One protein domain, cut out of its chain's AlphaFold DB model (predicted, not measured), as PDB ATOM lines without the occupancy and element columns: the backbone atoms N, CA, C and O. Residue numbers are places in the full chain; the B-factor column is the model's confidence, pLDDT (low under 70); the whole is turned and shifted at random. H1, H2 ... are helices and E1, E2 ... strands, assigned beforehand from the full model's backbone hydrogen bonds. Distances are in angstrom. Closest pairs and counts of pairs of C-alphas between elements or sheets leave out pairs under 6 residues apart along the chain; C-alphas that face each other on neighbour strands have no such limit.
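Overview. This is residues 3 to 202 of the 377 residues of an uncharacterized protein of Nitrolancea hollandica Lb (UniProt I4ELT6). Two strongly twisted sheets, E4 E3 E8 E9 and E1 E2 E5, lie face to face as a sandwich, coming close at both edges, where E4 meets E5 and E1 meets E9. One end bears a small head: the parallel pair E6 and E7 between H2 and H3. The 200 printed residues hold nine strands and three helices in the order E1 E2 E3 E4 E5 H1 E6 H2 E7 H3 E8 E9; the class is mixed, with under half of the residues in named elements. The sandwich's sheets are antiparallel. The whole is compact, with a radius of gyration of the C-alphas of 18.9 A, yet elongated, spanning 61 by 36 by 27 A.

Arrangement. The larger sheet runs E4, residues 74 to 79, E3, 51 to 59, E8, 169 to 177, and E9, 195 to 201. Within hydrogen-bond range are N 54 and O 76 at 2.8 A, N 55 and O 175 at 2.8 A, and N 172 and O 198 at 2.9 A. E3 and E4 form a hairpin, as do E8 and E9. The other sheet runs E1, residues 3 to 10, E2, 31 to 40, and E5, 90 to 97; E1 and E2 form a hairpin. N 5 and O 37 are 2.8 A apart, N 34 and O 94 2.9 A. The facing parts of the sheets are 8.4 A centre to centre, their planes 14 degrees apart and their strands at 29 degrees. The closest C-alphas of E4 and E5 are Val 78 and Val 94, 5.2 A; of E1 and E9, Ala 8 and Asp 196, 5.5 A. H1, residues 98 to 101, only grazes both sheets. E6, residues 111 to 116, H2, 122 to 129, and E7, 134 to 140, form a strand-helix-strand unit, two parallel neighbour strands with a helix between, its crossover right-handed; N 112 and O 134 are 3.0 A apart. The closest C-alphas of E7 and E8 are His 136 and Val 169, 5.1 A; of E7 and H3, residues 160 to 166, Gly 139 and Ala 160, 4.4 A. H2 and H3 have every O i to N i+4 pair within hydrogen-bond range; H1 is too short for one.

Along the chain. E1 begins at C-alpha 3 (28.871, 12.507, 13.823), and E9 ends at C-alpha 201 (55.347, 28.185, 7.810). E2 is 29.1 A long, E3 25.8 A, E8 24.9 A and E5 23.7 A.

Size, cuts and confidence. The farthest C-alphas, Gly 45 and Ser 122, are 61.5 A apart. The printed part has no cut. The links E1 to E2, E3 to E4, E7 to H3 and E8 to E9 are long; residues 181 to 186 stand free. pLDDT is under 70 at residues 43 to 44, 71, 104 to 108 and 179 to 193.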
ATOM      1  N   LEU A   3      27.759  12.506  12.888       84.81
ATOM      2  CA  LEU A   3      28.871  12.507  13.823       84.81
ATOM      3  C   LEU A   3      30.143  12.829  13.050       84.81
ATOM      4  O   LEU A   3      30.399  12.227  12.004       84.81
ATOM      5  N   VAL A   4      30.933  13.769  13.566       88.00
ATOM      6  CA  VAL A   4      32.283  14.016  13.055       88.00
ATOM      7  C   VAL A   4      33.143  12.833  13.475       88.00
ATOM      8  O   VAL A   4      33.471  12.684  14.645       88.00
ATOM      9  N   GLN A   5      33.470  11.971  12.519       89.12
ATOM     10  CA  GLN A   5      34.357  10.838  12.755       89.12
ATOM     11  C   GLN A   5      35.814  11.302  12.788       89.12
ATOM     12  O   GLN A   5      36.624  10.773  13.545       89.12
ATOM     13  N   ARG A   6      36.160  12.266  11.926       92.31
ATOM     14  CA  ARG A   6      37.527  12.762  11.781       92.31
ATOM     15  C   ARG A   6      37.550  14.159  11.178       92.31
ATOM     16  O   ARG A   6      36.819  14.438  10.231       92.31
ATOM     17  N   VAL A   7      38.468  14.976  11.675       94.62
ATOM     18  CA  VAL A   7      38.992  16.171  11.008       94.62
ATOM     19  C   VAL A   7      40.485  15.945  10.835       94.62
ATOM     20  O   VAL A   7      41.123  15.415  11.743       94.62
ATOM     21  N   ALA A   8      41.038  16.262   9.670       96.94
ATOM     22  CA  ALA A   8      42.463  16.103   9.433       96.94
ATOM     23  C   ALA A   8      43.022  17.168   8.499       96.94
ATOM     24  O   ALA A   8      42.439  17.459   7.451       96.94
ATOM     25  N   LEU A   9      44.197  17.679   8.852       98.00
ATOM     26  CA  LEU A   9      45.075  18.371   7.921       98.00
ATOM     27  C   LEU A   9      45.884  17.336   7.136       98.00
ATOM     28  O   LEU A   9      46.453  16.403   7.706       98.00
ATOM     29  N   MET A  10      45.911  17.481   5.813       98.44
ATOM     30  CA  MET A  10      46.399  16.449   4.897       98.44
ATOM     31  C   MET A  10      47.563  16.946   4.029       98.44
ATOM     32  O   MET A  10      47.694  18.136   3.731       98.44
ATOM     33  N   ARG A  11      48.391  16.010   3.563       98.25
ATOM     34  CA  ARG A  11      49.354  16.240   2.479       98.25
ATOM     35  C   ARG A  11      48.643  16.544   1.162       98.25
ATOM     36  O   ARG A  11      47.447  16.271   1.004       98.25
ATOM     37  N   ASP A  12      49.395  17.075   0.203       97.25
ATOM     38  CA  ASP A  12      48.878  17.365  -1.133       97.25
ATOM     39  C   ASP A  12      48.301  16.100  -1.793       97.25
ATOM     40  O   ASP A  12      48.775  14.976  -1.593       97.25
ATOM     41  N   GLY A  13      47.193  16.282  -2.516       97.19
ATOM     42  CA  GLY A  13      46.411  15.176  -3.075       97.19
ATOM     43  C   GLY A  13      45.639  14.348  -2.039       97.19
ATOM     44  O   GLY A  13      45.089  13.313  -2.398       97.19
ATOM     45  N   PHE A  14      45.575  14.784  -0.773       97.25
ATOM     46  CA  PHE A  14      44.890  14.082   0.323       97.25
ATOM     47  C   PHE A  14      45.415  12.657   0.561       97.25
ATOM     48  O   PHE A  14      44.663  11.751   0.917       97.25
ATOM     49  N   THR A  15      46.720  12.462   0.358       97.00
ATOM     50  CA  THR A  15      47.381  11.147   0.383       97.00
ATOM     51  C   THR A  15      47.594  10.597   1.795       97.00
ATOM     52  O   THR A  15      47.483   9.393   2.009       97.00
ATOM     53  N   ALA A  16      47.881  11.466   2.765       97.56
ATOM     54  CA  ALA A  16      48.104  11.107   4.163       97.56
ATOM     55  C   ALA A  16      47.812  12.308   5.085       97.56
ATOM     56  O   ALA A  16      47.891  13.448   4.616       97.56
ATOM     57  N   PRO A  17      47.493  12.090   6.375       97.69
ATOM     58  CA  PRO A  17      47.539  13.162   7.368       97.69
ATOM     59  C   PRO A  17      48.951  13.752   7.480       97.69
ATOM     60  O   PRO A  17      49.935  13.050   7.240       97.69
ATOM     61  N   LEU A  18      49.045  15.029   7.851       97.81
ATOM     62  CA  LEU A  18      50.333  15.671   8.121       97.81
ATOM     63  C   LEU A  18      50.993  15.069   9.366       97.81
ATOM     64  O   LEU A  18      50.354  14.911  10.409       97.81
ATOM     65  N   ASP A  19      52.285  14.775   9.260       97.00
ATOM     66  CA  ASP A  19      53.123  14.363  10.380       97.00
ATOM     67  C   ASP A  19      53.799  15.580  11.019       97.00
ATOM     68  O   ASP A  19      54.464  16.360  10.346       97.00
ATOM     69  N   TRP A  20      53.682  15.721  12.337       96.62
ATOM     70  CA  TRP A  20      54.186  16.898  13.053       96.62
ATOM     71  C   TRP A  20      55.692  17.140  12.884       96.62
ATOM     72  O   TRP A  20      56.147  18.283  12.869       96.62
ATOM     73  N   ASN A  21      56.486  16.072  12.795       95.81
ATOM     74  CA  ASN A  21      57.940  16.181  12.743       95.81
ATOM     75  C   ASN A  21      58.458  16.428  11.327       95.81
ATOM     76  O   ASN A  21      59.499  17.068  11.158       95.81
ATOM     77  N   ASN A  22      57.744  15.918  10.328       95.56
ATOM     78  CA  ASN A  22      58.196  15.910   8.945       95.56
ATOM     79  C   ASN A  22      57.490  16.942   8.066       95.56
ATOM     80  O   ASN A  22      58.058  17.344   7.055       95.56
ATOM     81  N   ASP A  23      56.285  17.376   8.436       97.56
ATOM     82  CA  ASP A  23      55.457  18.234   7.601       97.56
ATOM     83  C   ASP A  23      55.279  19.640   8.182       97.56
ATOM     84  O   ASP A  23      54.957  19.833   9.353       97.56
ATOM     85  N   VAL A  24      55.441  20.639   7.312       97.00
ATOM     86  CA  VAL A  24      55.112  22.042   7.593       97.00
ATOM     87  C   VAL A  24      54.356  22.584   6.387       97.00
ATOM     88  O   VAL A  24      54.869  22.575   5.264       97.00
ATOM     89  N   ILE A  25      53.141  23.078   6.612       96.62
ATOM     90  CA  ILE A  25      52.312  23.668   5.558       96.62
ATOM     91  C   ILE A  25      53.030  24.891   4.975       96.62
ATOM     92  O   ILE A  25      53.505  25.749   5.718       96.62
ATOM     93  N   GLY A  26      53.122  24.984   3.647       93.19
ATOM     94  CA  GLY A  26      53.915  26.012   2.959       93.19
ATOM     95  C   GLY A  26      55.402  25.664   2.808       93.19
ATOM     96  O   GLY A  26      56.171  26.478   2.290       93.19
ATOM     97  N   MET A  27      55.814  24.470   3.248       92.88
ATOM     98  CA  MET A  27      57.127  23.885   2.970       92.88
ATOM     99  C   MET A  27      56.995  22.502   2.321       92.88
ATOM    100  O   MET A  27      57.517  22.304   1.229       92.88
ATOM    101  N   THR A  28      56.285  21.563   2.960       94.94
ATOM    102  CA  THR A  28      56.047  20.212   2.412       94.94
ATOM    103  C   THR A  28      54.727  20.085   1.660       94.94
ATOM    104  O   THR A  28      54.563  19.156   0.873       94.94
ATOM    105  N   THR A  29      53.806  21.031   1.863       95.19
ATOM    106  CA  THR A  29      52.558  21.150   1.100       95.19
ATOM    107  C   THR A  29      52.407  22.544   0.510       95.19
ATOM    108  O   THR A  29      52.798  23.540   1.128       95.19
ATOM    109  N   ALA A  30      51.800  22.635  -0.673       91.69
ATOM    110  CA  ALA A  30      51.521  23.915  -1.328       91.69
ATOM    111  C   ALA A  30      50.297  24.645  -0.737       91.69
ATOM    112  O   ALA A  30      50.144  25.861  -0.903       91.69
ATOM    113  N   GLY A  31      49.415  23.917  -0.045       94.44
ATOM    114  CA  GLY A  31      48.170  24.447   0.507       94.44
ATOM    115  C   GLY A  31      47.779  23.854   1.858       94.44
ATOM    116  O   GLY A  31      48.363  22.884   2.344       94.44
ATOM    117  N   VAL A  32      46.751  24.460   2.450       97.19
ATOM    118  CA  VAL A  32      45.991  23.936   3.584       97.19
ATOM    119  C   VAL A  32      44.954  22.962   3.023       97.19
ATOM    120  O   VAL A  32      43.935  23.378   2.464       97.19
ATOM    121  N   ASN A  33      45.234  21.663   3.135       98.19
ATOM    122  CA  ASN A  33      44.326  20.594   2.721       98.19
ATOM    123  C   ASN A  33      43.563  20.081   3.945       98.19
ATOM    124  O   ASN A  33      44.182  19.588   4.885       98.19
ATOM    125  N   ILE A  34      42.236  20.171   3.931       98.31
ATOM    126  CA  ILE A  34      41.377  19.764   5.050       98.31
ATOM    127  C   ILE A  34      40.484  18.618   4.586       98.31
ATOM    128  O   ILE A  34      39.783  18.764   3.587       98.31
ATOM    129  N   GLU A  35      40.492  17.503   5.316       97.88
ATOM    130  CA  GLU A  35      39.525  16.413   5.177       97.88
ATOM    131  C   GLU A  35      38.627  16.354   6.419       97.88
ATOM    132  O   GLU A  35      39.113  16.354   7.550       97.88
ATOM    133  N   VAL A  36      37.313  16.258   6.208       95.69
ATOM    134  CA  VAL A  36      36.335  15.964   7.262       95.69
ATOM    135  C   VAL A  36      35.587  14.691   6.885       95.69
ATOM    136  O   VAL A  36      35.151  14.540   5.744       95.69
ATOM    137  N   ARG A  37      35.428  13.768   7.834       94.06
ATOM    138  CA  ARG A  37      34.622  12.551   7.669       94.06
ATOM    139  C   ARG A  37      33.409  12.602   8.579       94.06
ATOM    140  O   ARG A  37      33.563  12.764   9.792       94.06
ATOM    141  N   LEU A  38      32.221  12.447   7.997       90.94
ATOM    142  CA  LEU A  38      30.954  12.428   8.722       90.94
ATOM    143  C   LEU A  38      30.239  11.086   8.570       90.94
ATOM    144  O   LEU A  38      30.011  10.632   7.452       90.94
ATOM    145  N   THR A  39      29.781  10.511   9.677       89.12
ATOM    146  CA  THR A  39      28.968   9.284   9.676       89.12
ATOM    147  C   THR A  39      27.535   9.605  10.104       89.12
ATOM    148  O   THR A  39      27.345  10.321  11.093       89.12
ATOM    149  N   PRO A  40      26.500   9.107   9.401       86.94
ATOM    150  CA  PRO A  40      25.122   9.271   9.844       86.94
ATOM    151  C   PRO A  40      24.856   8.440  11.111       86.94
ATOM    152  O   PRO A  40      25.088   7.237  11.153       86.94
ATOM    153  N   SER A  41      24.318   9.073  12.149       78.50
ATOM    154  CA  SER A  41      24.043   8.459  13.456       78.50
ATOM    155  C   SER A  41      22.827   7.523  13.473       78.50
ATOM    156  O   SER A  41      22.623   6.812  14.448       78.50
ATOM    157  N   LEU A  42      21.971   7.578  12.446       77.94
ATOM    158  CA  LEU A  42      20.688   6.859  12.374       77.94
ATOM    159  C   LEU A  42      20.626   5.878  11.185       77.94
ATOM    160  O   LEU A  42      19.540   5.501  10.759       77.94
ATOM    161  N   GLY A  43      21.779   5.459  10.651       68.56
ATOM    162  CA  GLY A  43      21.867   4.492   9.550       68.56
ATOM    163  C   GLY A  43      21.848   5.110   8.146       68.56
ATOM    164  O   GLY A  43      21.938   6.327   7.975       68.56
ATOM    165  N   ALA A  44      21.797   4.248   7.126       66.81
ATOM    166  CA  ALA A  44      21.827   4.634   5.714       66.81
ATOM    167  C   ALA A  44      20.531   5.354   5.282       66.81
ATOM    168  O   ALA A  44      19.454   5.049   5.786       66.81
ATOM    169  N   GLY A  45      20.632   6.293   4.332       71.88
ATOM    170  CA  GLY A  45      19.479   7.003   3.749       71.88
ATOM    171  C   GLY A  45      19.416   8.511   4.018       71.88
ATOM    172  O   GLY A  45      18.510   9.176   3.522       71.88
ATOM    173  N   PHE A  46      20.374   9.077   4.757       79.94
ATOM    174  CA  PHE A  46      20.477  10.527   4.942       79.94
ATOM    175  C   PHE A  46      21.298  11.171   3.825       79.94
ATOM    176  O   PHE A  46      22.457  10.816   3.623       79.94
ATOM    177  N   THR A  47      20.724  12.159   3.140       84.69
ATOM    178  CA  THR A  47      21.460  12.982   2.176       84.69
ATOM    179  C   THR A  47      22.502  13.837   2.908       84.69
ATOM    180  O   THR A  47      22.108  14.615   3.782       84.69
ATOM    181  N   PRO A  48      23.806  13.716   2.580       87.75
ATOM    182  CA  PRO A  48      24.836  14.533   3.210       87.75
ATOM    183  C   PRO A  48      24.576  16.020   2.949       87.75
ATOM    184  O   PRO A  48      24.112  16.371   1.859       87.75
ATOM    185  N   PRO A  49      24.873  16.917   3.908       88.69
ATOM    186  CA  PRO A  49      24.907  18.339   3.599       88.69
ATOM    187  C   PRO A  49      25.898  18.599   2.450       88.69
ATOM    188  O   PRO A  49      26.923  17.924   2.360       88.69
ATOM    189  N   PRO A  50      25.632  19.579   1.568       92.25
ATOM    190  CA  PRO A  50      26.512  19.855   0.431       92.25
ATOM    191  C   PRO A  50      27.901  20.349   0.869       92.25
ATOM    192  O   PRO A  50      28.886  20.159   0.154       92.25
ATOM    193  N   SER A  51      27.989  20.961   2.053       93.81
ATOM    194  CA  SER A  51      29.235  21.393   2.676       93.81
ATOM    195  C   SER A  51      29.165  21.327   4.201       93.81
ATOM    196  O   SER A  51      28.089  21.329   4.808       93.81
ATOM    197  N   VAL A  52      30.342  21.304   4.821       92.06
ATOM    198  CA  VAL A  52      30.535  21.548   6.254       92.06
ATOM    199  C   VAL A  52      31.385  22.796   6.435       92.06
ATOM    200  O   VAL A  52      32.322  23.017   5.672       92.06
ATOM    201  N   GLN A  53      31.079  23.607   7.443       93.88
ATOM    202  CA  GLN A  53      31.881  24.786   7.745       93.88
ATOM    203  C   GLN A  53      33.011  24.422   8.714       93.88
ATOM    204  O   GLN A  53      32.790  23.739   9.718       93.88
ATOM    205  N   VAL A  54      34.224  24.894   8.435       93.94
ATOM    206  CA  VAL A  54      35.378  24.760   9.329       93.94
ATOM    207  C   VAL A  54      35.956  26.125   9.678       93.94
ATOM    208  O   VAL A  54      36.070  27.017   8.841       93.94
ATOM    209  N   ALA A  55      36.326  26.263  10.943       93.88
ATOM    210  CA  ALA A  55      37.132  27.333  11.490       93.88
ATOM    211  C   ALA A  55      38.607  27.046  11.226       93.88
ATOM    212  O   ALA A  55      39.089  25.988  11.628       93.88
ATOM    213  N   VAL A  56      39.332  27.990  10.637       95.06
ATOM    214  CA  VAL A  56      40.795  27.976  10.575       95.06
ATOM    215  C   VAL A  56      41.323  29.130  11.412       95.06
ATOM    216  O   VAL A  56      40.902  30.273  11.252       95.06
ATOM    217  N   THR A  57      42.234  28.821  12.327       93.62
ATOM    218  CA  THR A  57      42.883  29.787  13.225       93.62
ATOM    219  C   THR A  57      44.371  29.481  13.299       93.62
ATOM    220  O   THR A  57      44.780  28.350  13.027       93.62
ATOM    221  N   THR A  58      45.180  30.460  13.694       93.75
ATOM    222  CA  THR A  58      46.580  30.220  14.058       93.75
ATOM    223  C   THR A  58      46.867  30.668  15.471       93.75
ATOM    224  O   THR A  58      46.213  31.560  16.005       93.75
ATOM    225  N   ARG A  59      47.888  30.064  16.059       93.31
ATOM    226  CA  ARG A  59      48.459  30.462  17.340       93.31
ATOM    227  C   ARG A  59      49.945  30.144  17.366       93.31
ATOM    228  O   ARG A  59      50.447  29.428  16.500       93.31
ATOM    229  N   LEU A  60      50.634  30.679  18.361       93.00
ATOM    230  CA  LEU A  60      52.062  30.450  18.515       93.00
ATOM    231  C   LEU A  60      52.318  29.010  19.000       93.00
ATOM    232  O   LEU A  60      51.496  28.468  19.749       93.00
ATOM    233  N   PRO A  61      53.405  28.369  18.538       92.62
ATOM    234  CA  PRO A  61      53.813  27.045  19.002       92.62
ATOM    235  C   PRO A  61      54.325  27.106  20.447       92.62
ATOM    236  O   PRO A  61      54.403  28.176  21.045       92.62
ATOM    237  N   ASN A  62      54.686  25.949  21.013       91.81
ATOM    238  CA  ASN A  62      55.268  25.841  22.357       91.81
ATOM    239  C   ASN A  62      54.387  26.392  23.503       91.81
ATOM    240  O   ASN A  62      54.890  26.587  24.609       91.81
ATOM    241  N   HIS A  63      53.093  26.636  23.258       84.62
ATOM    242  CA  HIS A  63      52.202  27.385  24.157       84.62
ATOM    243  C   HIS A  63      52.725  28.787  24.521       84.62
ATOM    244  O   HIS A  63      52.417  29.306  25.595       84.62
ATOM    245  N   ASP A  64      53.509  29.398  23.630       86.50
ATOM    246  CA  ASP A  64      54.002  30.757  23.811       86.50
ATOM    247  C   ASP A  64      52.863  31.796  23.718       86.50
ATOM    248  O   ASP A  64      51.770  31.541  23.203       86.50
ATOM    249  N   PHE A  65      53.132  33.009  24.211       82.88
ATOM    250  CA  PHE A  65      52.186  34.129  24.212       82.88
ATOM    251  C   PHE A  65      52.517  35.157  23.127       82.88
ATOM    252  O   PHE A  65      53.681  35.430  22.845       82.88
ATOM    253  N   GLY A  66      51.483  35.768  22.547       83.06
ATOM    254  CA  GLY A  66      51.605  36.830  21.549       83.06
ATOM    255  C   GLY A  66      50.461  36.799  20.538       83.06
ATOM    256  O   GLY A  66      49.464  36.102  20.732       83.06
ATOM    257  N   ILE A  67      50.594  37.576  19.465       83.31
ATOM    258  CA  ILE A  67      49.582  37.687  18.406       83.31
ATOM    259  C   ILE A  67      50.045  36.851  17.211       83.31
ATOM    260  O   ILE A  67      51.130  37.082  16.693       83.31
ATOM    261  N   ALA A  68      49.234  35.889  16.774       84.44
ATOM    262  CA  ALA A  68      49.542  35.056  15.611       84.44
ATOM    263  C   ALA A  68      49.219  35.756  14.280       84.44
ATOM    264  O   ALA A  68      48.475  36.740  14.250       84.44
ATOM    265  N   SER A  69      49.735  35.219  13.170       78.00
ATOM    266  CA  SER A  69      49.610  35.837  11.843       78.00
ATOM    267  C   SER A  69      48.178  35.864  11.300       78.00
ATOM    268  O   SER A  69      47.836  36.761  10.528       78.00
ATOM    269  N   LEU A  70      47.323  34.922  11.714       78.69
ATOM    270  CA  LEU A  70      45.870  34.999  11.534       78.69
ATOM    271  C   LEU A  70      45.194  35.342  12.861       78.69
ATOM    272  O   LEU A  70      44.763  34.439  13.581       78.69
ATOM    273  N   PRO A  71      45.066  36.643  13.194       67.88
ATOM    274  CA  PRO A  71      44.393  37.059  14.419       67.88
ATOM    275  C   PRO A  71      42.882  36.800  14.365       67.88
ATOM    276  O   PRO A  71      42.243  36.673  15.406       67.88
ATOM    277  N   ASN A  72      42.310  36.703  13.159       79.44
ATOM    278  CA  ASN A  72      40.896  36.424  12.942       79.44
ATOM    279  C   ASN A  72      40.700  35.014  12.387       79.44
ATOM    280  O   ASN A  72      41.459  34.546  11.539       79.44
ATOM    281  N   GLN A  73      39.627  34.368  12.833       88.19
ATOM    282  CA  GLN A  73      39.192  33.080  12.316       88.19
ATOM    283  C   GLN A  73      38.770  33.196  10.847       88.19
ATOM    284  O   GLN A  73      37.922  34.017  10.495       88.19
ATOM    285  N   LEU A  74      39.315  32.326  10.000       91.50
ATOM    286  CA  LEU A  74      38.859  32.138   8.628       91.50
ATOM    287  C   LEU A  74      37.812  31.023   8.598       91.50
ATOM    288  O   LEU A  74      38.074  29.903   9.035       91.50
ATOM    289  N   LEU A  75      36.629  31.323   8.070       93.25
ATOM    290  CA  LEU A  75      35.582  30.331   7.844       93.25
ATOM    291  C   LEU A  75      35.709  29.761   6.436       93.25
ATOM    292  O   LEU A  75      35.750  30.513   5.462       93.25
ATOM    293  N   LEU A  76      35.760  28.436   6.328       94.25
ATOM    294  CA  LEU A  76      35.825  27.736   5.051       94.25
ATOM    295  C   LEU A  76      34.656  26.768   4.914       94.25
ATOM    296  O   LEU A  76      34.414  25.951   5.799       94.25
ATOM    297  N   ASP A  77      33.995  26.810   3.761       95.31
ATOM    298  CA  ASP A  77      33.108  25.736   3.332       95.31
ATOM    299  C   ASP A  77      33.936  24.593   2.743       95.31
ATOM    300  O   ASP A  77      34.714  24.776   1.799       95.31
ATOM    301  N   VAL A  78      33.760  23.402   3.307       96.06
ATOM    302  CA  VAL A  78      34.390  22.162   2.861       96.06
ATOM    303  C   VAL A  78      33.324  21.337   2.139       96.06
ATOM    304  O   VAL A  78      32.420  20.827   2.802       96.06
ATOM    305  N   PRO A  79      33.362  21.230   0.801       97.00
ATOM    306  CA  PRO A  79      32.354  20.503   0.035       97.00
ATOM    307  C   PRO A  79      32.498  18.985   0.184       97.00
ATOM    308  O   PRO A  79      33.600  18.467   0.390       97.00
ATOM    309  N   VAL A  80      31.380  18.271   0.045       96.00
ATOM    310  CA  VAL A  80      31.353  16.802  -0.003       96.00
ATOM    311  C   VAL A  80      31.938  16.288  -1.327       96.00
ATOM    312  O   VAL A  80      31.677  16.850  -2.392       96.00
ATOM    313  N   ILE A  81      32.727  15.212  -1.288       95.31
ATOM    314  CA  ILE A  81      33.190  14.501  -2.486       95.31
ATOM    315  C   ILE A  81      32.188  13.400  -2.814       95.31
ATOM    316  O   ILE A  81      32.304  12.268  -2.349       95.31
ATOM    317  N   GLY A  82      31.209  13.747  -3.644       90.06
ATOM    318  CA  GLY A  82      30.175  12.815  -4.087       90.06
ATOM    319  C   GLY A  82      29.131  12.502  -3.013       90.06
ATOM    320  O   GLY A  82      29.158  13.024  -1.905       90.06
ATOM    321  N   ASN A  83      28.178  11.646  -3.376       85.88
ATOM    322  CA  ASN A  83      27.035  11.299  -2.523       85.88
ATOM    323  C   ASN A  83      27.144   9.891  -1.919       85.88
ATOM    324  O   ASN A  83      26.209   9.431  -1.265       85.88
ATOM    325  N   GLU A  84      28.259   9.199  -2.146       87.31
ATOM    326  CA  GLU A  84      28.499   7.846  -1.649       87.31
ATOM    327  C   GLU A  84      29.386   7.878  -0.404       87.31
ATOM    328  O   GLU A  84      30.259   8.736  -0.255       87.31
ATOM    329  N   MET A  85      29.148   6.940   0.512       90.06
ATOM    330  CA  MET A  85      29.990   6.783   1.693       90.06
ATOM    331  C   MET A  85      31.229   5.959   1.349       90.06
ATOM    332  O   MET A  85      31.124   4.890   0.753       90.06
ATOM    333  N   ILE A  86      32.387   6.420   1.808       91.31
ATOM    334  CA  ILE A  86      33.663   5.709   1.741       91.31
ATOM    335  C   ILE A  86      33.963   5.220   3.155       91.31
ATOM    336  O   ILE A  86      33.994   6.018   4.092       91.31
ATOM    337  N   ASP A  87      34.129   3.909   3.327       90.88
ATOM    338  CA  ASP A  87      34.362   3.276   4.634       90.88
ATOM    339  C   ASP A  87      33.320   3.670   5.702       90.88
ATOM    340  O   ASP A  87      33.638   3.875   6.873       90.88
ATOM    341  N   GLY A  88      32.055   3.822   5.291       90.31
ATOM    342  CA  GLY A  88      30.956   4.190   6.190       90.31
ATOM    343  C   GLY A  88      30.878   5.678   6.561       90.31
ATOM    344  O   GLY A  88      30.143   6.028   7.486       90.31
ATOM    345  N   ALA A  89      31.593   6.562   5.860       92.31
ATOM    346  CA  ALA A  89      31.516   8.004   6.075       92.31
ATOM    347  C   ALA A  89      31.416   8.802   4.770       92.31
ATOM    348  O   ALA A  89      31.998   8.451   3.747       92.31
ATOM    349  N   TYR A  90      30.716   9.930   4.828       93.75
ATOM    350  CA  TYR A  90      30.793  10.972   3.811       93.75
ATOM    351  C   TYR A  90      32.094  11.747   3.981       93.75
ATOM    352  O   TYR A  90      32.424  12.176   5.092       93.75
ATOM    353  N   VAL A  91      32.824  11.934   2.885       96.38
ATOM    354  CA  VAL A  91      34.134  12.589   2.883       96.38
ATOM    355  C   VAL A  91      33.999  13.987   2.300       96.38
ATOM    356  O   VAL A  91      33.512  14.157   1.187       96.38
ATOM    357  N   TYR A  92      34.466  14.981   3.043       97.19
ATOM    358  CA  TYR A  92      34.482  16.382   2.645       97.19
ATOM    359  C   TYR A  92      35.923  16.825   2.515       97.19
ATOM    360  O   TYR A  92      36.742  16.500   3.379       97.19
ATOM    361  N   ARG A  93      36.245  17.560   1.452       98.06
ATOM    362  CA  ARG A  93      37.612  18.026   1.224       98.06
ATOM    363  C   ARG A  93      37.659  19.433   0.667       98.06
ATOM    364  O   ARG A  93      36.904  19.780  -0.233       98.06
ATOM    365  N   VAL A  94      38.615  20.218   1.147       97.94
ATOM    366  CA  VAL A  94      38.972  21.508   0.554       97.94
ATOM    367  C   VAL A  94      40.485  21.660   0.533       97.94
ATOM    368  O   VAL A  94      41.176  21.238   1.458       97.94
ATOM    369  N   ASN A  95      40.998  22.261  -0.536       97.75
ATOM    370  CA  ASN A  95      42.367  22.752  -0.625       97.75
ATOM    371  C   ASN A  95      42.302  24.274  -0.774       97.75
ATOM    372  O   ASN A  95      41.569  24.791  -1.624       97.75
ATOM    373  N   ARG A  96      43.063  24.983   0.061       96.44
ATOM    374  CA  ARG A  96      43.311  26.417  -0.089       96.44
ATOM    375  C   ARG A  96      44.816  26.678  -0.172       96.44
ATOM    376  O   ARG A  96      45.531  26.278   0.747       96.44
ATOM    377  N   PRO A  97      45.318  27.375  -1.207       94.50
ATOM    378  CA  PRO A  97      46.698  27.847  -1.233       94.50
ATOM    379  C   PRO A  97      47.033  28.650   0.024       94.50
ATOM    380  O   PRO A  97      46.229  29.479   0.454       94.50
ATOM    381  N   VAL A  98      48.236  28.463   0.578       90.81
ATOM    382  CA  VAL A  98      48.673  29.171   1.798       90.81
ATOM    383  C   VAL A  98      48.510  30.685   1.634       90.81
ATOM    384  O   VAL A  98      47.899  31.335   2.472       90.81
ATOM    385  N   ALA A  99      48.928  31.242   0.497       87.56
ATOM    386  CA  ALA A  99      48.786  32.671   0.219       87.56
ATOM    387  C   ALA A  99      47.340  33.201   0.338       87.56
ATOM    388  O   ALA A  99      47.168  34.357   0.699       87.56
ATOM    389  N   GLN A 100      46.315  32.382   0.069       89.50
ATOM    390  CA  GLN A 100      44.907  32.778   0.216       89.50
ATOM    391  C   GLN A 100      44.410  32.664   1.658       89.50
ATOM    392  O   GLN A 100      43.547  33.426   2.074       89.50
ATOM    393  N   VAL A 101      44.943  31.713   2.425       87.75
ATOM    394  CA  VAL A 101      44.594  31.569   3.845       87.75
ATOM    395  C   VAL A 101      45.155  32.745   4.645       87.75
ATOM    396  O   VAL A 101      44.486  33.226   5.548       87.75
ATOM    397  N   PHE A 102      46.331  33.247   4.260       84.06
ATOM    398  CA  PHE A 102      47.052  34.327   4.939       84.06
ATOM    399  C   PHE A 102      46.967  35.695   4.232       84.06
ATOM    400  O   PHE A 102      47.656  36.639   4.628       84.06
ATOM    401  N   SER A 103      46.130  35.845   3.195       74.38
ATOM    402  CA  SER A 103      45.958  37.121   2.485       74.38
ATOM    403  C   SER A 103      45.226  38.124   3.377       74.38
ATOM    404  O   SER A 103      44.005  38.075   3.497       74.38
ATOM    405  N   GLY A 104      45.967  39.027   4.020       65.50
ATOM    406  CA  GLY A 104      45.412  40.040   4.926       65.50
ATOM    407  C   GLY A 104      46.054  40.083   6.312       65.50
ATOM    408  O   GLY A 104      45.666  40.925   7.117       65.50
ATOM    409  N   GLY A 105      47.040  39.221   6.590       62.97
ATOM    410  CA  GLY A 105      47.868  39.360   7.787       62.97
ATOM    411  C   GLY A 105      48.587  40.713   7.803       62.97
ATOM    412  O   GLY A 105      49.118  41.165   6.785       62.97
ATOM    413  N   THR A 106      48.596  41.384   8.952       59.59
ATOM    414  CA  THR A 106      49.425  42.575   9.157       59.59
ATOM    415  C   THR A 106      50.899  42.190   9.075       59.59
ATOM    416  O   THR A 106      51.271  41.119   9.552       59.59
ATOM    417  N   SER A 107      51.746  43.060   8.512       55.66
ATOM    418  CA  SER A 107      53.200  42.887   8.620       55.66
ATOM    419  C   SER A 107      53.536  42.813  10.111       55.66
ATOM    420  O   SER A 107      53.188  43.752  10.833       55.66
ATOM    421  N   PRO A 108      54.066  41.684  10.607       59.28
ATOM    422  CA  PRO A 108      54.105  41.479  12.038       59.28
ATOM    423  C   PRO A 108      55.084  42.464  12.680       59.28
ATOM    424  O   PRO A 108      56.021  42.959  12.046       59.28
ATOM    425  N   ALA A 109      54.854  42.721  13.969       77.56
ATOM    426  CA  ALA A 109      55.873  43.238  14.872       77.56
ATOM    427  C   ALA A 109      57.166  42.406  14.753       77.56
ATOM    428  O   ALA A 109      57.193  41.377  14.086       77.56
ATOM    429  N   LEU A 110      58.254  42.821  15.397       90.56
ATOM    430  CA  LEU A 110      59.467  42.005  15.474       90.56
ATOM    431  C   LEU A 110      59.121  40.541  15.818       90.56
ATOM    432  O   LEU A 110      58.436  40.292  16.805       90.56
ATOM    433  N   THR A 111      59.562  39.573  15.016       94.06
ATOM    434  CA  THR A 111      59.280  38.145  15.249       94.06
ATOM    435  C   THR A 111      60.570  37.350  15.383       94.06
ATOM    436  O   THR A 111      61.562  37.657  14.712       94.06
ATOM    437  N   VAL A 112      60.577  36.337  16.248       95.81
ATOM    438  CA  VAL A 112      61.781  35.565  16.584       95.81
ATOM    439  C   VAL A 112      61.524  34.064  16.543       95.81
ATOM    440  O   VAL A 112      60.545  33.588  17.102       95.81
ATOM    441  N   ALA A 113      62.429  33.310  15.927       97.12
ATOM    442  CA  ALA A 113      62.488  31.856  16.038       97.12
ATOM    443  C   ALA A 113      63.870  31.439  16.544       97.12
ATOM    444  O   ALA A 113      64.872  32.085  16.217       97.12
ATOM    445  N   THR A 114      63.936  30.377  17.350       97.94
ATOM    446  CA  THR A 114      65.207  29.921  17.928       97.94
ATOM    447  C   THR A 114      65.447  28.428  17.766       97.94
ATOM    448  O   THR A 114      64.536  27.609  17.863       97.94
ATOM    449  N   VAL A 115      66.708  28.060  17.554       98.06
ATOM    450  CA  VAL A 115      67.185  26.681  17.678       98.06
ATOM    451  C   VAL A 115      68.382  26.668  18.612       98.06
ATOM    452  O   VAL A 115      69.333  27.424  18.427       98.06
ATOM    453  N   VAL A 116      68.352  25.783  19.600       97.31
ATOM    454  CA  VAL A 116      69.430  25.635  20.577       97.31
ATOM    455  C   VAL A 116      69.927  24.195  20.612       97.31
ATOM    456  O   VAL A 116      69.149  23.259  20.424       97.31
ATOM    457  N   ARG A 117      71.226  23.995  20.837       95.00
ATOM    458  CA  ARG A 117      71.775  22.681  21.190       95.00
ATOM    459  C   ARG A 117      71.107  22.149  22.457       95.00
ATOM    460  O   ARG A 117      70.650  22.931  23.293       95.00
ATOM    461  N   ASP A 118      71.106  20.836  22.639       91.94
ATOM    462  CA  ASP A 118      70.651  20.276  23.909       91.94
ATOM    463  C   ASP A 118      71.477  20.833  25.087       91.94
ATOM    464  O   ASP A 118      72.695  21.016  24.991       91.94
ATOM    465  N   GLY A 119      70.784  21.198  26.168       91.44
ATOM    466  CA  GLY A 119      71.372  21.839  27.348       91.44
ATOM    467  C   GLY A 119      71.926  23.260  27.151       91.44
ATOM    468  O   GLY A 119      72.594  23.763  28.055       91.44
ATOM    469  N   GLY A 120      71.711  23.911  26.002       93.06
ATOM    470  CA  GLY A 120      72.073  25.320  25.818       93.06
ATOM    471  C   GLY A 120      71.086  26.281  26.492       93.06
ATOM    472  O   GLY A 120      69.905  25.965  26.622       93.06
ATOM    473  N   THR A 121      71.561  27.458  26.917       95.31
ATOM    474  CA  THR A 121      70.733  28.448  27.650       95.31
ATOM    475  C   THR A 121      70.631  29.819  26.986       95.31
ATOM    476  O   THR A 121      69.697  30.571  27.287       95.31
ATOM    477  N   SER A 122      71.534  30.143  26.057       94.38
ATOM    478  CA  SER A 122      71.594  31.480  25.455       94.38
ATOM    479  C   SER A 122      70.311  31.874  24.706       94.38
ATOM    480  O   SER A 122      69.941  33.047  24.701       94.38
ATOM    481  N   ASP A 123      69.585  30.923  24.103       94.75
ATOM    482  CA  ASP A 123      68.323  31.210  23.399       94.75
ATOM    483  C   ASP A 123      67.235  31.730  24.352       94.75
ATOM    484  O   ASP A 123      66.449  32.606  23.998       94.75
ATOM    485  N   THR A 124      67.209  31.208  25.578       94.56
ATOM    486  CA  THR A 124      66.237  31.584  26.602       94.56
ATOM    487  C   THR A 124      66.505  33.012  27.059       94.56
ATOM    488  O   THR A 124      65.570  33.799  27.195       94.56
ATOM    489  N   LYS A 125      67.783  33.383  27.219       97.00
ATOM    490  CA  LYS A 125      68.197  34.763  27.519       97.00
ATOM    491  C   LYS A 125      67.877  35.719  26.375       97.00
ATOM    492  O   LYS A 125      67.340  36.796  26.621       97.00
ATOM    493  N   PHE A 126      68.143  35.298  25.138       97.00
ATOM    494  CA  PHE A 126      67.809  36.058  23.937       97.00
ATOM    495  C   PHE A 126      66.304  36.350  23.862       97.00
ATOM    496  O   PHE A 126      65.894  37.505  23.775       97.00
ATOM    497  N   ARG A 127      65.460  35.315  23.970       94.69
ATOM    498  CA  ARG A 127      63.997  35.460  23.908       94.69
ATOM    499  C   ARG A 127      63.441  36.292  25.059       94.69
ATOM    500  O   ARG A 127      62.595  37.145  24.819       94.69
ATOM    501  N   ALA A 128      63.933  36.100  26.284       94.25
ATOM    502  CA  ALA A 128      63.464  36.859  27.447       94.25
ATOM    503  C   ALA A 128      63.708  38.374  27.313       94.25
ATOM    504  O   ALA A 128      62.890  39.172  27.768       94.25
ATOM    505  N   ALA A 129      64.809  38.777  26.673       96.12
ATOM    506  CA  ALA A 129      65.122  40.183  26.420       96.12
ATOM    507  C   ALA A 129      64.371  40.786  25.216       96.12
ATOM    508  O   ALA A 129      64.277  42.011  25.106       96.12
ATOM    509  N   LEU A 130      63.799  39.953  24.343       92.38
ATOM    510  CA  LEU A 130      62.933  40.354  23.234       92.38
ATOM    511  C   LEU A 130      61.460  40.433  23.666       92.38
ATOM    512  O   LEU A 130      60.587  39.803  23.073       92.38
ATOM    513  N   SER A 131      61.166  41.206  24.711       85.56
ATOM    514  CA  SER A 131      59.847  41.206  25.360       85.56
ATOM    515  C   SER A 131      58.681  41.621  24.454       85.56
ATOM    516  O   SER A 131      57.539  41.290  24.760       85.56
ATOM    517  N   SER A 132      58.934  42.376  23.376       85.50
ATOM    518  CA  SER A 132      57.902  42.736  22.394       85.50
ATOM    519  C   SER A 132      57.927  41.873  21.135       85.50
ATOM    520  O   SER A 132      57.109  42.099  20.244       85.50
ATOM    521  N   ALA A 133      58.872  40.936  21.018       89.56
ATOM    522  CA  ALA A 133      58.930  40.074  19.853       89.56
ATOM    523  C   ALA A 133      57.895  38.953  19.947       89.56
ATOM    524  O   ALA A 133      57.686  38.365  21.005       89.56
ATOM    525  N   ILE A 134      57.284  38.625  18.816       91.25
ATOM    526  CA  ILE A 134      56.340  37.515  18.713       91.25
ATOM    527  C   ILE A 134      57.141  36.230  18.434       91.25
ATOM    528  O   ILE A 134      57.883  36.182  17.445       91.25
ATOM    529  N   PRO A 135      57.037  35.190  19.278       93.06
ATOM    530  CA  PRO A 135      57.752  33.936  19.072       93.06
ATOM    531  C   PRO A 135      57.118  33.093  17.961       93.06
ATOM    532  O   PRO A 135      55.933  32.785  17.979       93.06
ATOM    533  N   HIS A 136      57.934  32.697  16.991       94.38
ATOM    534  CA  HIS A 136      57.584  31.882  15.824       94.38
ATOM    535  C   HIS A 136      58.252  30.498  15.917       94.38
ATOM    536  O   HIS A 136      58.730  29.940  14.927       94.38
ATOM    537  N   GLY A 137      58.329  29.951  17.132       95.38
ATOM    538  CA  GLY A 137      58.867  28.621  17.409       95.38
ATOM    539  C   GLY A 137      60.233  28.597  18.078       95.38
ATOM    540  O   GLY A 137      61.127  29.390  17.782       95.38
ATOM    541  N   SER A 138      60.392  27.613  18.960       97.00
ATOM    542  CA  SER A 138      61.670  27.239  19.560       97.00
ATOM    543  C   SER A 138      61.907  25.733  19.423       97.00
ATOM    544  O   SER A 138      61.019  24.912  19.670       97.00
ATOM    545  N   GLY A 139      63.110  25.369  18.985       96.81
ATOM    546  CA  GLY A 139      63.523  23.992  18.724       96.81
ATOM    547  C   GLY A 139      64.807  23.624  19.462       96.81
ATOM    548  O   GLY A 139      65.664  24.470  19.701       96.81
ATOM    549  N   ILE A 140      64.956  22.337  19.778       96.81
ATOM    550  CA  ILE A 140      66.188  21.776  20.348       96.81
ATOM    551  C   ILE A 140      66.822  20.859  19.302       96.81
ATOM    552  O   ILE A 140      66.123  20.050  18.685       96.81
ATOM    553  N   GLN A 141      68.121  21.015  19.047       95.62
ATOM    554  CA  GLN A 141      68.859  20.165  18.114       95.62
ATOM    555  C   GLN A 141      68.848  18.701  18.568       95.62
ATOM    556  O   GLN A 141      68.780  18.426  19.767       95.62
ATOM    557  N   PRO A 142      68.950  17.740  17.637       94.62
ATOM    558  CA  PRO A 142      69.114  16.356  18.040       94.62
ATOM    559  C   PRO A 142      70.486  16.173  18.692       94.62
ATOM    560  O   PRO A 142      71.468  16.767  18.254       94.62
ATOM    561  N   LEU A 143      70.547  15.317  19.713       91.44
ATOM    562  CA  LEU A 143      71.778  15.041  20.456       91.44
ATOM    563  C   LEU A 143      72.882  14.474  19.554       91.44
ATOM    564  O   LEU A 143      73.956  15.053  19.459       91.44
ATOM    565  N   THR A 144      72.612  13.346  18.888       92.69
ATOM    566  CA  THR A 144      73.653  12.584  18.169       92.69
ATOM    567  C   THR A 144      73.286  12.137  16.757       92.69
ATOM    568  O   THR A 144      74.168  11.775  15.981       92.69
ATOM    569  N   ASN A 145      71.999  12.145  16.397       92.75
ATOM    570  CA  ASN A 145      71.522  11.726  15.081       92.75
ATOM    571  C   ASN A 145      70.935  12.931  14.322       92.75
ATOM    572  O   ASN A 145      69.854  13.389  14.694       92.75
ATOM    573  N   PRO A 146      71.565  13.396  13.224       90.56
ATOM    574  CA  PRO A 146      71.103  14.551  12.441       90.56
ATOM    575  C   PRO A 146      69.658  14.465  11.934       90.56
ATOM    576  O   PRO A 146      69.049  15.498  11.658       90.56
ATOM    577  N   GLN A 147      69.123  13.247  11.802       91.38
ATOM    578  CA  GLN A 147      67.773  12.975  11.303       91.38
ATOM    579  C   GLN A 147      66.776  12.616  12.411       91.38
ATOM    580  O   GLN A 147      65.611  12.356  12.117       91.38
ATOM    581  N   ALA A 148      67.202  12.560  13.678       93.62
ATOM    582  CA  ALA A 148      66.284  12.235  14.759       93.62
ATOM    583  C   ALA A 148      65.224  13.338  14.923       93.62
ATOM    584  O   ALA A 148      65.556  14.530  14.882       93.62
ATOM    585  N   PRO A 149      63.948  12.966  15.127       94.38
ATOM    586  CA  PRO A 149      62.916  13.936  15.426       94.38
ATOM    587  C   PRO A 149      63.177  14.590  16.786       94.38
ATOM    588  O   PRO A 149      63.491  13.902  17.755       94.38
ATOM    589  N   THR A 150      63.025  15.913  16.863       95.94
ATOM    590  CA  THR A 150      63.183  16.673  18.120       95.94
ATOM    591  C   THR A 150      61.948  17.468  18.529       95.94
ATOM    592  O   THR A 150      61.946  18.140  19.562       95.94
ATOM    593  N   GLY A 151      60.899  17.406  17.708       94.81
ATOM    594  CA  GLY A 151      59.609  18.005  17.995       94.81
ATOM    595  C   GLY A 151      58.673  17.046  18.726       94.81
ATOM    596  O   GLY A 151      58.948  15.855  18.871       94.81
ATOM    597  N   GLY A 152      57.534  17.580  19.151       95.94
ATOM    598  CA  GLY A 152      56.441  16.830  19.763       95.94
ATOM    599  C   GLY A 152      55.133  17.577  19.554       95.94
ATOM    600  O   GLY A 152      55.080  18.781  19.807       95.94
ATOM    601  N   LYS A 153      54.105  16.887  19.044       95.00
ATOM    602  CA  LYS A 153      52.783  17.484  18.778       95.00
ATOM    603  C   LYS A 153      52.073  17.864  20.081       95.00
ATOM    604  O   LYS A 153      51.408  18.885  20.128       95.00
ATOM    605  N   ASP A 154      52.267  17.065  21.123       92.81
ATOM    606  CA  ASP A 154      51.710  17.215  22.471       92.81
ATOM    607  C   ASP A 154      52.183  18.480  23.200       92.81
ATOM    608  O   ASP A 154      51.386  19.126  23.871       92.81
ATOM    609  N   ILE A 155      53.457  18.840  23.036       94.06
ATOM    610  CA  ILE A 155      54.056  20.076  23.576       94.06
ATOM    611  C   ILE A 155      54.196  21.179  22.520       94.06
ATOM    612  O   ILE A 155      54.839  22.203  22.754       94.06
ATOM    613  N   GLU A 156      53.688  20.909  21.317       95.75
ATOM    614  CA  GLU A 156      53.754  21.766  20.138       95.75
ATOM    615  C   GLU A 156      55.145  22.321  19.832       95.75
ATOM    616  O   GLU A 156      55.310  23.442  19.344       95.75
ATOM    617  N   ARG A 157      56.170  21.518  20.108       96.56
ATOM    618  CA  ARG A 157      57.544  21.861  19.773       96.56
ATOM    619  C   ARG A 157      57.797  21.464  18.328       96.56
ATOM    620  O   ARG A 157      57.659  20.277  18.015       96.56
ATOM    621  N   PRO A 158      58.185  22.385  17.439       97.25
ATOM    622  CA  PRO A 158      58.569  22.008  16.092       97.25
ATOM    623  C   PRO A 158      59.856  21.180  16.094       97.25
ATOM    624  O   PRO A 158      60.749  21.380  16.918       97.25
ATOM    625  N   ASN A 159      59.974  20.269  15.130       97.44
ATOM    626  CA  ASN A 159      61.256  19.645  14.829       97.44
ATOM    627  C   ASN A 159      62.285  20.737  14.484       97.44
ATOM    628  O   ASN A 159      62.019  21.579  13.627       97.44
ATOM    629  N   ALA A 160      63.460  20.726  15.118       97.56
ATOM    630  CA  ALA A 160      64.441  21.803  14.969       97.56
ATOM    631  C   ALA A 160      64.961  21.963  13.533       97.56
ATOM    632  O   ALA A 160      65.213  23.086  13.097       97.56
ATOM    633  N   ARG A 161      65.076  20.864  12.771       96.81
ATOM    634  CA  ARG A 161      65.478  20.915  11.360       96.81
ATOM    635  C   ARG A 161      64.393  21.599  10.534       96.81
ATOM    636  O   ARG A 161      64.686  22.534   9.795       96.81
ATOM    637  N   SER A 162      63.140  21.180  10.701       95.88
ATOM    638  CA  SER A 162      61.989  21.793  10.029       95.88
ATOM    639  C   SER A 162      61.801  23.264  10.427       95.88
ATOM    640  O   SER A 162      61.488  24.089   9.570       95.88
ATOM    641  N   LEU A 163      62.056  23.628  11.689       97.25
ATOM    642  CA  LEU A 163      62.033  25.015  12.166       97.25
ATOM    643  C   LEU A 163      63.109  25.869  11.479       97.25
ATOM    644  O   LEU A 163      62.799  26.940  10.963       97.25
ATOM    645  N   MET A 164      64.352  25.380  11.411       96.38
ATOM    646  CA  MET A 164      65.442  26.074  10.716       96.38
ATOM    647  C   MET A 164      65.113  26.293   9.234       96.38
ATOM    648  O   MET A 164      65.233  27.402   8.722       96.38
ATOM    649  N   LEU A 165      64.640  25.254   8.543       95.56
ATOM    650  CA  LEU A 165      64.330  25.337   7.113       95.56
ATOM    651  C   LEU A 165      63.113  26.227   6.827       95.56
ATOM    652  O   LEU A 165      63.127  27.008   5.879       95.56
ATOM    653  N   SER A 166      62.078  26.181   7.664       95.31
ATOM    654  CA  SER A 166      60.915  27.071   7.525       95.31
ATOM    655  C   SER A 166      61.238  28.531   7.867       95.31
ATOM    656  O   SER A 166      60.585  29.435   7.334       95.31
ATOM    657  N   GLY A 167      62.261  28.758   8.700       95.25
ATOM    658  CA  GLY A 167      62.637  30.067   9.232       95.25
ATOM    659  C   GLY A 167      61.718  30.547  10.358       95.25
ATOM    660  O   GLY A 167      61.824  31.698  10.766       95.25
ATOM    661  N   GLY A 168      60.805  29.699  10.833       95.50
ATOM    662  CA  GLY A 168      59.757  30.038  11.791       95.50
ATOM    663  C   GLY A 168      58.432  29.365  11.433       95.50
ATOM    664  O   GLY A 168      58.128  29.123  10.257       95.50
ATOM    665  N   VAL A 169      57.639  29.051  12.452       96.31
ATOM    666  CA  VAL A 169      56.348  28.375  12.319       96.31
ATOM    667  C   VAL A 169      55.309  28.929  13.284       96.31
ATOM    668  O   VAL A 169      55.622  29.455  14.349       96.31
ATOM    669  N   GLU A 170      54.055  28.720  12.912       95.69
ATOM    670  CA  GLU A 170      52.889  28.814  13.782       95.69
ATOM    671  C   GLU A 170      52.151  27.473  13.808       95.69
ATOM    672  O   GLU A 170      52.420  26.575  13.004       95.69
ATOM    673  N   VAL A 171      51.196  27.338  14.723       96.94
ATOM    674  CA  VAL A 171      50.261  26.215  14.754       96.94
ATOM    675  C   VAL A 171      48.979  26.639  14.062       96.94
ATOM    676  O   VAL A 171      48.283  27.532  14.541       96.94
ATOM    677  N   LEU A 172      48.645  25.980  12.955       96.75
ATOM    678  CA  LEU A 172      47.357  26.120  12.284       96.75
ATOM    679  C   LEU A 172      46.390  25.098  12.873       96.75
ATOM    680  O   LEU A 172      46.647  23.897  12.819       96.75
ATOM    681  N   ASN A 173      45.275  25.577  13.416       96.00
ATOM    682  CA  ASN A 173      44.211  24.760  13.982       96.00
ATOM    683  C   ASN A 173      42.965  24.821  13.096       96.00
ATOM    684  O   ASN A 173      42.521  25.905  12.706       96.00
ATOM    685  N   VAL A 174      42.390  23.653  12.826       95.75
ATOM    686  CA  VAL A 174      41.125  23.485  12.115       95.75
ATOM    687  C   VAL A 174      40.099  22.903  13.066       95.75
ATOM    688  O   VAL A 174      40.366  21.925  13.756       95.75
ATOM    689  N   THR A 175      38.906  23.482  13.110       94.19
ATOM    690  CA  THR A 175      37.802  22.981  13.937       94.19
ATOM    691  C   THR A 175      36.516  22.981  13.127       94.19
ATOM    692  O   THR A 175      36.175  23.987  12.512       94.19
ATOM    693  N   VAL A 176      35.794  21.861  13.099       92.00
ATOM    694  CA  VAL A 176      34.471  21.812  12.463       92.00
ATOM    695  C   VAL A 176      33.506  22.655  13.279       92.00
ATOM    696  O   VAL A 176      33.373  22.465  14.488       92.00
ATOM    697  N   ILE A 177      32.817  23.574  12.611       87.62
ATOM    698  CA  ILE A 177      31.759  24.359  13.230       87.62
ATOM    699  C   ILE A 177      30.459  23.588  13.020       87.62
ATOM    700  O   ILE A 177      30.074  23.351  11.871       87.62
ATOM    701  N   PRO A 178      29.766  23.170  14.091       74.38
ATOM    702  CA  PRO A 178      28.422  22.641  13.940       74.38
ATOM    703  C   PRO A 178      27.560  23.739  13.316       74.38
ATOM    704  O   PRO A 178      27.365  24.801  13.906       74.38
ATOM    705  N   ASN A 179      27.105  23.508  12.084       63.88
ATOM    706  CA  ASN A 179      26.337  24.502  11.345       63.88
ATOM    707  C   ASN A 179      25.099  24.912  12.160       63.88
ATOM    708  O   ASN A 179      24.265  24.075  12.500       63.88
ATOM    709  N   LEU A 180      24.947  26.221  12.387       47.31
ATOM    710  CA  LEU A 180      23.754  26.879  12.945       47.31
ATOM    711  C   LEU A 180      22.476  26.664  12.099       47.31
ATOM    712  O   LEU A 180      21.391  27.072  12.499       47.31
ATOM    713  N   LEU A 181      22.589  26.042  10.920       41.69
ATOM    714  CA  LEU A 181      21.557  25.986   9.879       41.69
ATOM    715  C   LEU A 181      20.598  24.793   9.957       41.69
ATOM    716  O   LEU A 181      19.903  24.503   8.986       41.69
ATOM    717  N   ILE A 182      20.498  24.122  11.100       43.94
ATOM    718  CA  ILE A 182      19.434  23.144  11.294       43.94
ATOM    719  C   ILE A 182      18.533  23.628  12.429       43.94
ATOM    720  O   ILE A 182      18.837  23.434  13.599       43.94
ATOM    721  N   GLN A 183      17.380  24.200  12.070       41.41
ATOM    722  CA  GLN A 183      16.189  24.304  12.928       41.41
ATOM    723  C   GLN A 183      15.599  22.910  13.248       41.41
ATOM    724  O   GLN A 183      14.391  22.693  13.204       41.41
ATOM    725  N   LEU A 184      16.448  21.928  13.528       44.72
ATOM    726  CA  LEU A 184      16.061  20.684  14.173       44.72
ATOM    727  C   LEU A 184      16.497  20.812  15.637       44.72
ATOM    728  O   LEU A 184      17.393  21.607  15.934       44.72
ATOM    729  N   PRO A 185      15.857  20.077  16.563       40.72
ATOM    730  CA  PRO A 185      16.210  20.110  17.982       40.72
ATOM    731  C   PRO A 185      17.725  19.891  18.174       40.72
ATOM    732  O   PRO A 185      18.390  19.420  17.254       40.72
ATOM    733  N   PRO A 186      18.311  20.211  19.335       44.53
ATOM    734  CA  PRO A 186      19.761  20.231  19.515       44.53
ATOM    735  C   PRO A 186      20.318  18.804  19.402       44.53
ATOM    736  O   PRO A 186      20.281  18.047  20.366       44.53
ATOM    737  N   VAL A 187      20.783  18.392  18.218       48.69
ATOM    738  CA  VAL A 187      21.257  17.011  17.998       48.69
ATOM    739  C   VAL A 187      22.601  16.922  17.268       48.69
ATOM    740  O   VAL A 187      22.843  16.001  16.495       48.69
ATOM    741  N   PHE A 188      23.520  17.845  17.555       46.94
ATOM    742  CA  PHE A 188      24.948  17.608  17.338       46.94
ATOM    743  C   PHE A 188      25.625  17.358  18.689       46.94
ATOM    744  O   PHE A 188      25.846  18.292  19.453       46.94
ATOM    745  N   SER A 189      25.984  16.107  18.984       44.38
ATOM    746  CA  SER A 189      27.110  15.852  19.884       44.38
ATOM    747  C   SER A 189      28.352  15.749  19.008       44.38
ATOM    748  O   SER A 189      28.387  14.897  18.121       44.38
ATOM    749  N   ILE A 190      29.347  16.603  19.232       50.06
ATOM    750  CA  ILE A 190      30.685  16.427  18.659       50.06
ATOM    751  C   ILE A 190      31.501  15.682  19.717       50.06
ATOM    752  O   ILE A 190      32.061  16.332  20.602       50.06
ATOM    753  N   PRO A 191      31.543  14.336  19.714       52.00
ATOM    754  CA  PRO A 191      32.576  13.656  20.471       52.00
ATOM    755  C   PRO A 191      33.939  14.073  19.889       52.00
ATOM    756  O   PRO A 191      34.074  14.191  18.668       52.00
ATOM    757  N   PRO A 192      34.942  14.345  20.735       54.69
ATOM    758  CA  PRO A 192      36.293  14.614  20.272       54.69
ATOM    759  C   PRO A 192      36.826  13.493  19.357       54.69
ATOM    760  O   PRO A 192      36.522  12.325  19.612       54.69
ATOM    761  N   PRO A 193      37.665  13.820  18.352       57.22
ATOM    762  CA  PRO A 193      38.162  15.157  18.021       57.22
ATOM    763  C   PRO A 193      37.420  15.794  16.828       57.22
ATOM    764  O   PRO A 193      37.545  15.369  15.681       57.22
ATOM    765  N   GLY A 194      36.693  16.885  17.092       78.56
ATOM    766  CA  GLY A 194      36.158  17.794  16.064       78.56
ATOM    767  C   GLY A 194      37.193  18.793  15.526       78.56
ATOM    768  O   GLY A 194      36.814  19.814  14.949       78.56
ATOM    769  N   ASN A 195      38.483  18.538  15.760       91.50
ATOM    770  CA  ASN A 195      39.595  19.417  15.425       91.50
ATOM    771  C   ASN A 195      40.865  18.641  15.036       91.50
ATOM    772  O   ASN A 195      41.023  17.469  15.365       91.50
ATOM    773  N   ASP A 196      41.771  19.323  14.340       95.75
ATOM    774  CA  ASP A 196      43.151  18.889  14.106       95.75
ATOM    775  C   ASP A 196      44.048  20.122  13.955       95.75
ATOM    776  O   ASP A 196      43.574  21.219  13.651       95.75
ATOM    777  N   TYR A 197      45.347  19.950  14.167       97.00
ATOM    778  CA  TYR A 197      46.322  21.023  14.044       97.00
ATOM    779  C   TYR A 197      47.673  20.517  13.541       97.00
ATOM    780  O   TYR A 197      48.069  19.371  13.780       97.00
ATOM    781  N   ALA A 198      48.381  21.396  12.837       97.69
ATOM    782  CA  ALA A 198      49.697  21.139  12.266       97.69
ATOM    783  C   ALA A 198      50.535  22.423  12.237       97.69
ATOM    784  O   ALA A 198      50.023  23.524  12.444       97.69
ATOM    785  N   LEU A 199      51.827  22.274  11.953       97.69
ATOM    786  CA  LEU A 199      52.721  23.405  11.754       97.69
ATOM    787  C   LEU A 199      52.462  24.065  10.399       97.69
ATOM    788  O   LEU A 199      52.346  23.394   9.370       97.69
ATOM    789  N   VAL A 200      52.430  25.392  10.392       96.31
ATOM    790  CA  VAL A 200      52.399  26.216   9.185       96.31
ATOM    791  C   VAL A 200      53.597  27.144   9.173       96.31
ATOM    792  O   VAL A 200      53.997  27.686  10.202       96.31
ATOM    793  N   ARG A 201      54.199  27.311   8.000       94.25
ATOM    794  CA  ARG A 201      55.347  28.185   7.810       94.25
ATOM    795  C   ARG A 201      54.961  29.633   8.123       94.25
ATOM    796  O   ARG A 201      54.108  30.202   7.448       94.25
ATOM    797  N   SER A 202      55.641  30.223   9.101       93.06
ATOM    798  CA  SER A 202      55.497  31.625   9.506       93.06
ATOM    799  C   SER A 202      56.894  32.181   9.803       93.06
ATOM    800  O   SER A 202      57.343  32.149  10.949       93.06
TER     801      SER A 202